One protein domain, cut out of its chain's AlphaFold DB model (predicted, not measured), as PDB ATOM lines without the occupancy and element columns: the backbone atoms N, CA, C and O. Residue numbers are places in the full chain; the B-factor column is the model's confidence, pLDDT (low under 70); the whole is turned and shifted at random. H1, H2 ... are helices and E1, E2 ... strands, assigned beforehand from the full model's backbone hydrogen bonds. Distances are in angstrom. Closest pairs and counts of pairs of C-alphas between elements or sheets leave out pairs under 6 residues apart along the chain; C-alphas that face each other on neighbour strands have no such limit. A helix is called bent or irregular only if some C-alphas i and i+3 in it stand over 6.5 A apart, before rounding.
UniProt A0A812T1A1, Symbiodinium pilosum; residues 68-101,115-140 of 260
ATOM      1  N   PRO A  68      50.121 -57.362 -51.061       84.25
ATOM      2  CA  PRO A  68      48.874 -58.068 -50.762       84.25
ATOM      3  C   PRO A  68      48.179 -57.527 -49.504       84.25
ATOM      4  O   PRO A  68      46.954 -57.546 -49.402       84.25
ATOM      5  N   VAL A  69      48.962 -56.989 -48.561       88.81
ATOM      6  CA  VAL A  69      48.450 -56.328 -47.354       88.81
ATOM      7  C   VAL A  69      47.713 -55.036 -47.708       88.81
ATOM      8  O   VAL A  69      46.633 -54.790 -47.175       88.81
ATOM      9  N   LEU A  70      48.251 -54.240 -48.636       89.00
ATOM     10  CA  LEU A  70      47.594 -53.025 -49.114       89.00
ATOM     11  C   LEU A  70      46.266 -53.356 -49.807       89.00
ATOM     12  O   LEU A  70      45.255 -52.721 -49.523       89.00
ATOM     13  N   GLN A  71      46.235 -54.397 -50.646       86.44
ATOM     14  CA  GLN A  71      44.992 -54.846 -51.280       86.44
ATOM     15  C   GLN A  71      43.932 -55.237 -50.241       86.44
ATOM     16  O   GLN A  71      42.772 -54.850 -50.372       86.44
ATOM     17  N   HIS A  72      44.323 -55.966 -49.193       91.38
ATOM     18  CA  HIS A  72      43.413 -56.331 -48.112       91.38
ATOM     19  C   HIS A  72      42.888 -55.104 -47.352       91.38
ATOM     20  O   HIS A  72      41.694 -55.012 -47.078       91.38
ATOM     21  N   ILE A  73      43.750 -54.126 -47.066       93.44
ATOM     22  CA  ILE A  73      43.358 -52.867 -46.420       93.44
ATOM     23  C   ILE A  73      42.348 -52.095 -47.269       93.44
ATOM     24  O   ILE A  73      41.325 -51.673 -46.743       93.44
ATOM     25  N   LEU A  74      42.579 -51.967 -48.577       91.44
ATOM     26  CA  LEU A  74      41.642 -51.295 -49.483       91.44
ATOM     27  C   LEU A  74      40.297 -52.029 -49.572       91.44
ATOM     28  O   LEU A  74      39.250 -51.394 -49.675       91.44
ATOM     29  N   GLN A  75      40.302 -53.364 -49.495       93.25
ATOM     30  CA  GLN A  75      39.068 -54.144 -49.408       93.25
ATOM     31  C   GLN A  75      38.307 -53.851 -48.114       93.25
ATOM     32  O   GLN A  75      37.103 -53.629 -48.182       93.25
ATOM     33  N   VAL A  76      38.993 -53.828 -46.964       95.44
ATOM     34  CA  VAL A  76      38.390 -53.494 -45.661       95.44
ATOM     35  C   VAL A  76      37.839 -52.072 -45.661       95.44
ATOM     36  O   VAL A  76      36.727 -51.845 -45.186       95.44
ATOM     37  N   ASP A  77      38.576 -51.127 -46.236       95.06
ATOM     38  CA  ASP A  77      38.154 -49.735 -46.364       95.06
ATOM     39  C   ASP A  77      36.851 -49.603 -47.170       95.06
ATOM     40  O   ASP A  77      35.896 -48.967 -46.719       95.06
ATOM     41  N   GLY A  78      36.771 -50.312 -48.302       94.12
ATOM     42  CA  GLY A  78      35.594 -50.359 -49.172       94.12
ATOM     43  C   GLY A  78      34.402 -51.160 -48.630       94.12
ATOM     44  O   GLY A  78      33.349 -51.179 -49.272       94.12
ATOM     45  N   MET A  79      34.518 -51.828 -47.475       95.69
ATOM     46  CA  MET A  79      33.384 -52.516 -46.848       95.69
ATOM     47  C   MET A  79      32.344 -51.512 -46.334       95.69
ATOM     48  O   MET A  79      32.677 -50.441 -45.820       95.69
ATOM     49  N   GLN A  80      31.069 -51.908 -46.390       94.19
ATOM     50  CA  GLN A  80      30.006 -51.208 -45.668       94.19
ATOM     51  C   GLN A  80      30.252 -51.273 -44.156       94.19
ATOM     52  O   GLN A  80      30.822 -52.246 -43.653       94.19
ATOM     53  N   GLU A  81      29.781 -50.260 -43.429       92.12
ATOM     54  CA  GLU A  81      29.844 -50.240 -41.968       92.12
ATOM     55  C   GLU A  81      29.049 -51.413 -41.386       92.12
ATOM     56  O   GLU A  81      27.818 -51.457 -41.420       92.12
ATOM     57  N   CYS A  82      29.775 -52.411 -40.892       92.94
ATOM     58  CA  CYS A  82      29.215 -53.646 -40.366       92.94
ATOM     59  C   CYS A  82      30.178 -54.277 -39.347       92.94
ATOM     60  O   CYS A  82      31.374 -53.966 -39.353       92.94
ATOM     61  N   PRO A  83      29.706 -55.222 -38.509       94.56
ATOM     62  CA  PRO A  83      30.551 -55.868 -37.503       94.56
ATOM     63  C   PRO A  83      31.819 -56.521 -38.073       94.56
ATOM     64  O   PRO A  83      32.853 -56.541 -37.408       94.56
ATOM     65  N   ALA A  84      31.766 -57.022 -39.313       95.50
ATOM     66  CA  ALA A  84      32.923 -57.610 -39.984       95.50
ATOM     67  C   ALA A  84      34.008 -56.566 -40.302       95.50
ATOM     68  O   ALA A  84      35.182 -56.833 -40.051       95.50
ATOM     69  N   LYS A  85      33.625 -55.367 -40.773       95.06
ATOM     70  CA  LYS A  85      34.558 -54.251 -40.999       95.06
ATOM     71  C   LYS A  85      35.217 -53.840 -39.688       95.06
ATOM     72  O   LYS A  85      36.439 -53.810 -39.611       95.06
ATOM     73  N   THR A  86      34.428 -53.626 -38.632       93.75
ATOM     74  CA  THR A  86      34.951 -53.273 -37.301       93.75
ATOM     75  C   THR A  86      35.931 -54.324 -36.776       93.75
ATOM     76  O   THR A  86      36.992 -53.980 -36.260       93.75
ATOM     77  N   SER A  87      35.617 -55.614 -36.937       95.06
ATOM     78  CA  SER A  87      36.518 -56.697 -36.530       95.06
ATOM     79  C   SER A  87      37.823 -56.706 -37.330       95.06
ATOM     80  O   SER A  87      38.880 -56.934 -36.746       95.06
ATOM     81  N   ALA A  88      37.764 -56.467 -38.642       95.69
ATOM     82  CA  ALA A  88      38.948 -56.404 -39.497       95.69
ATOM     83  C   ALA A  88      39.826 -55.189 -39.157       95.69
ATOM     84  O   ALA A  88      41.033 -55.336 -38.974       95.69
ATOM     85  N   VAL A  89      39.217 -54.011 -38.978       95.69
ATOM     86  CA  VAL A  89      39.895 -52.777 -38.548       95.69
ATOM     87  C   VAL A  89      40.622 -52.987 -37.219       95.69
ATOM     88  O   VAL A  89      41.813 -52.702 -37.131       95.69
ATOM     89  N   ARG A  90      39.954 -53.555 -36.204       94.75
ATOM     90  CA  ARG A  90      40.577 -53.855 -34.901       94.75
ATOM     91  C   ARG A  90      41.741 -54.841 -35.003       94.75
ATOM     92  O   ARG A  90      42.708 -54.721 -34.262       94.75
ATOM     93  N   ALA A  91      41.663 -55.818 -35.906       95.25
ATOM     94  CA  ALA A  91      42.754 -56.767 -36.119       95.25
ATOM     95  C   ALA A  91      43.971 -56.117 -36.805       95.25
ATOM     96  O   ALA A  91      45.111 -56.483 -36.514       95.25
ATOM     97  N   LEU A  92      43.737 -55.156 -37.704       94.81
ATOM     98  CA  LEU A  92      44.779 -54.458 -38.460       94.81
ATOM     99  C   LEU A  92      45.397 -53.278 -37.700       94.81
ATOM    100  O   LEU A  92      46.561 -52.956 -37.932       94.81
ATOM    101  N   GLU A  93      44.659 -52.646 -36.787       94.38
ATOM    102  CA  GLU A  93      45.100 -51.445 -36.070       94.38
ATOM    103  C   GLU A  93      46.494 -51.587 -35.428       94.38
ATOM    104  O   GLU A  93      47.332 -50.715 -35.685       94.38
ATOM    105  N   PRO A  94      46.808 -52.639 -34.638       94.19
ATOM    106  CA  PRO A  94      48.111 -52.729 -33.978       94.19
ATOM    107  C   PRO A  94      49.269 -52.758 -34.978       94.19
ATOM    108  O   PRO A  94      50.330 -52.190 -34.721       94.19
ATOM    109  N   TRP A  95      49.050 -53.388 -36.136       93.75
ATOM    110  CA  TRP A  95      50.031 -53.462 -37.212       93.75
ATOM    111  C   TRP A  95      50.237 -52.103 -37.864       93.75
ATOM    112  O   TRP A  95      51.374 -51.662 -37.980       93.75
ATOM    113  N   ILE A  96      49.151 -51.414 -38.224       93.25
ATOM    114  CA  ILE A  96      49.212 -50.091 -38.860       93.25
ATOM    115  C   ILE A  96      49.905 -49.083 -37.938       93.25
ATOM    116  O   ILE A  96      50.781 -48.353 -38.391       93.25
ATOM    117  N   ARG A  97      49.587 -49.077 -36.636       91.25
ATOM    118  CA  ARG A  97      50.242 -48.184 -35.659       91.25
ATOM    119  C   ARG A  97      51.729 -48.484 -35.464       91.25
ATOM    120  O   ARG A  97      52.478 -47.591 -35.081       91.25
ATOM    121  N   ALA A  98      52.153 -49.726 -35.690       92.00
ATOM    122  CA  ALA A  98      53.551 -50.131 -35.591       92.00
ATOM    123  C   ALA A  98      54.369 -49.797 -36.852       92.00
ATOM    124  O   ALA A  98      55.602 -49.766 -36.776       92.00
ATOM    125  N   LEU A  99      53.717 -49.554 -37.997       89.69
ATOM    126  CA  LEU A  99      54.403 -49.147 -39.219       89.69
ATOM    127  C   LEU A  99      55.034 -47.766 -39.035       89.69
ATOM    128  O   LEU A  99      54.434 -46.836 -38.500       89.69
ATOM    129  N   LYS A 100      56.269 -47.640 -39.515       79.31
ATOM    130  CA  LYS A 100      56.975 -46.365 -39.606       79.31
ATOM    131  C   LYS A 100      57.043 -45.960 -41.073       79.31
ATOM    132  O   LYS A 100      57.203 -46.848 -41.915       79.31
ATOM    133  N   PRO A 101      56.952 -44.659 -41.388       72.69
ATOM    134  CA  PRO A 101      57.219 -44.205 -42.740       72.69
ATOM    135  C   PRO A 101      58.623 -44.663 -43.162       72.69
ATOM    136  O   PRO A 101      59.530 -44.701 -42.322       72.69
ATOM    137  N   ASP A 115      50.998 -44.720 -58.090       53.19
ATOM    138  CA  ASP A 115      49.915 -45.346 -57.346       53.19
ATOM    139  C   ASP A 115      49.421 -44.250 -56.402       53.19
ATOM    140  O   ASP A 115      50.115 -43.919 -55.440       53.19
ATOM    141  N   GLU A 116      48.291 -43.622 -56.748       62.31
ATOM    142  CA  GLU A 116      47.689 -42.506 -56.019       62.31
ATOM    143  C   GLU A 116      47.783 -42.776 -54.518       62.31
ATOM    144  O   GLU A 116      47.107 -43.663 -53.990       62.31
ATOM    145  N   GLU A 117      48.656 -42.050 -53.822       79.25
ATOM    146  CA  GLU A 117      48.760 -42.154 -52.378       79.25
ATOM    147  C   GLU A 117      47.383 -41.832 -51.780       79.25
ATOM    148  O   GLU A 117      46.804 -40.777 -52.052       79.25
ATOM    149  N   ARG A 118      46.822 -42.752 -50.988       85.25
ATOM    150  CA  ARG A 118      45.503 -42.578 -50.373       85.25
ATOM    151  C   ARG A 118      45.640 -42.468 -48.872       85.25
ATOM    152  O   ARG A 118      46.271 -43.300 -48.225       85.25
ATOM    153  N   THR A 119      44.976 -41.463 -48.319       91.44
ATOM    154  CA  THR A 119      44.788 -41.343 -46.876       91.44
ATOM    155  C   THR A 119      43.537 -42.112 -46.477       91.44
ATOM    156  O   THR A 119      42.453 -41.847 -46.995       91.44
ATOM    157  N   ILE A 120      43.693 -43.045 -45.546       93.00
ATOM    158  CA  ILE A 120      42.628 -43.879 -44.992       93.00
ATOM    159  C   ILE A 120      42.360 -43.437 -43.552       93.00
ATOM    160  O   ILE A 120      43.293 -43.160 -42.792       93.00
ATOM    161  N   SER A 121      41.080 -43.371 -43.178       94.12
ATOM    162  CA  SER A 121      40.630 -42.991 -41.837       94.12
ATOM    163  C   SER A 121      39.619 -44.003 -41.313       94.12
ATOM    164  O   SER A 121      38.522 -44.129 -41.858       94.12
ATOM    165  N   TRP A 122      39.980 -44.734 -40.259       94.50
ATOM    166  CA  TRP A 122      39.140 -45.781 -39.673       94.50
ATOM    167  C   TRP A 122      38.747 -45.474 -38.231       94.50
ATOM    168  O   TRP A 122      39.574 -45.075 -37.414       94.50
ATOM    169  N   ILE A 123      37.485 -45.737 -37.890       90.81
ATOM    170  CA  ILE A 123      37.000 -45.700 -36.508       90.81
ATOM    171  C   ILE A 123      37.168 -47.103 -35.917       90.81
ATOM    172  O   ILE A 123      36.485 -48.040 -36.323       90.81
ATOM    173  N   VAL A 124      38.094 -47.245 -34.970       86.38
ATOM    174  CA  VAL A 124      38.403 -48.536 -34.328       86.38
ATOM    175  C   VAL A 124      37.351 -48.891 -33.275       86.38
ATOM    176  O   VAL A 124      36.826 -50.005 -33.262       86.38
ATOM    177  N   ASP A 125      37.019 -47.923 -32.421       84.75
ATOM    178  CA  ASP A 125      36.038 -48.044 -31.348       84.75
ATOM    179  C   ASP A 125      35.158 -46.797 -31.282       84.75
ATOM    180  O   ASP A 125      35.593 -45.681 -31.580       84.75
ATOM    181  N   ALA A 126      33.903 -46.978 -30.868       79.38
ATOM    182  CA  ALA A 126      32.968 -45.873 -30.700       79.38
ATOM    183  C   ALA A 126      33.488 -44.897 -29.628       79.38
ATOM    184  O   ALA A 126      33.555 -45.241 -28.449       79.38
ATOM    185  N   GLY A 127      33.855 -43.682 -30.048       76.81
ATOM    186  CA  GLY A 127      34.394 -42.632 -29.176       76.81
ATOM    187  C   GLY A 127      35.924 -42.581 -29.069       76.81
ATOM    188  O   GLY A 127      36.432 -41.698 -28.382       76.81
ATOM    189  N   ALA A 128      36.656 -43.477 -29.739       82.75
ATOM    190  CA  ALA A 128      38.113 -43.392 -29.855       82.75
ATOM    191  C   ALA A 128      38.540 -42.427 -30.974       82.75
ATOM    192  O   ALA A 128      37.768 -42.128 -31.888       82.75
ATOM    193  N   GLU A 129      39.790 -41.961 -30.919       86.62
ATOM    194  CA  GLU A 129      40.371 -41.195 -32.022       86.62
ATOM    195  C   GLU A 129      40.486 -42.062 -33.289       86.62
ATOM    196  O   GLU A 129      40.899 -43.226 -33.204       86.62
ATOM    197  N   PRO A 130      40.147 -41.515 -34.471       90.19
ATOM    198  CA  PRO A 130      40.244 -42.252 -35.721       90.19
ATOM    199  C   PRO A 130      41.701 -42.606 -36.045       90.19
ATOM    200  O   PRO A 130      42.618 -41.793 -35.904       90.19
ATOM    201  N   LEU A 131      41.909 -43.831 -36.522       92.31
ATOM    202  CA  LEU A 131      43.177 -44.292 -37.067       92.31
ATOM    203  C   LEU A 131      43.345 -43.701 -38.470       92.31
ATOM    204  O   LEU A 131      42.725 -44.173 -39.420       92.31
ATOM    205  N   ASN A 132      44.188 -42.677 -38.584       93.25
ATOM    206  CA  ASN A 132      44.533 -42.046 -39.854       93.25
ATOM    207  C   ASN A 132      45.904 -42.530 -40.319       93.25
ATOM    208  O   ASN A 132      46.873 -42.453 -39.561       93.25
ATOM    209  N   PHE A 133      45.999 -43.005 -41.557       92.56
ATOM    210  CA  PHE A 133      47.260 -43.461 -42.131       92.56
ATOM    211  C   PHE A 133      47.260 -43.349 -43.656       92.56
ATOM    212  O   PHE A 133      46.207 -43.273 -44.284       92.56
ATOM    213  N   SER A 134      48.453 -43.337 -44.246       91.25
ATOM    214  CA  SER A 134      48.630 -43.320 -45.696       91.25
ATOM    215  C   SER A 134      48.964 -44.710 -46.232       91.25
ATOM    216  O   SER A 134      49.680 -45.479 -45.582       91.25
ATOM    217  N   THR A 135      48.500 -45.023 -47.443       89.19
ATOM    218  CA  THR A 135      48.907 -46.230 -48.176       89.19
ATOM    219  C   THR A 135      50.410 -46.270 -48.461       89.19
ATOM    220  O   THR A 135      50.955 -47.360 -48.624       89.19
ATOM    221  N   SER A 136      51.114 -45.131 -48.417       87.56
ATOM    222  CA  SER A 136      52.578 -45.067 -48.551       87.56
ATOM    223  C   SER A 136      53.343 -45.783 -47.428       87.56
ATOM    224  O   SER A 136      54.498 -46.164 -47.618       87.56
ATOM    225  N   LEU A 137      52.697 -46.063 -46.284       88.38
ATOM    226  CA  LEU A 137      53.264 -46.907 -45.221       88.38
ATOM    227  C   LEU A 137      53.444 -48.371 -45.646       88.38
ATOM    228  O   LEU A 137      54.151 -49.126 -44.976       88.38
ATOM    229  N   ILE A 138      52.784 -48.790 -46.727       88.12
ATOM    230  CA  ILE A 138      52.780 -50.166 -47.219       88.12
ATOM    231  C   ILE A 138      53.235 -50.134 -48.681       88.12
ATOM    232  O   ILE A 138      52.424 -50.298 -49.596       88.12
ATOM    233  N   PRO A 139      54.535 -49.884 -48.920       82.94
ATOM    234  CA  PRO A 139      55.046 -49.690 -50.266       82.94
ATOM    235  C   PRO A 139      54.890 -50.961 -51.117       82.94
ATOM    236  O   PRO A 139      54.890 -52.078 -50.581       82.94
ATOM    237  N   PRO A 140      54.788 -50.818 -52.449       78.50
ATOM    238  CA  PRO A 140      54.789 -51.960 -53.349       78.50
ATOM    239  C   PRO A 140      56.124 -52.710 -53.284       78.50
ATOM    240  O   PRO A 140      57.189 -52.135 -53.037       78.50
TER     241      PRO A 140
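What this domain is: This is residues 68 to 101 and 115 to 140 of the 260 residues of a protein of Symbiodinium pilosum (UniProt A0A812T1A1). Two helices, H1 and H2, meet as a V, and a small hairpin of two strands, E1 and E2, covers one side of it. The 60 printed residues run H1, H2, E1, E2, mixed in class with an antiparallel sheet, E1 - E2. The whole is compact, with a radius of gyration of the C-alphas of 11.1 A and spans of 30 by 20 by 17 A.

How they stand to each other: Start at H1, residues 68 to 77; it touches H2, residues 83 to 98, with H2's residues 85 to 89 alone, closest at C-alphas 76 and 85, 6.1 A, at a steep tilt of 48 degrees, opposite ways. Every O i to N i+4 pair is within hydrogen-bond range in H1, 10 of 12 in H2. H2 is irregular, C-alphas 91 and 94 being 7.0 A apart. In the hairpin of E1, residues 119 to 122, and E2, residues 131 to 134, find N 120 and O 133 at 2.8 A. The closest C-alphas of H2 and E2, 93 and 131, are 7.5 A apart; H1 and E2 are apart.

Where its parts are: Find C-alpha 68 at (48.874, -58.068, -50.762), where H1 begins; it runs 14.3 A. H2 runs 23.8 A; E1 spans 10.2 A and E2 10.3 A, ending at C-alpha 134, (48.630, -43.320, -45.696).

The domain as a whole: Residues 102 to 114 are not printed; C-alphas 101 and 115 stand 16.4 A apart across the cut. Of the links printed whole, H1 to H2 is tight and E1 to E2 short. Residues 115 to 116 have pLDDT under 70.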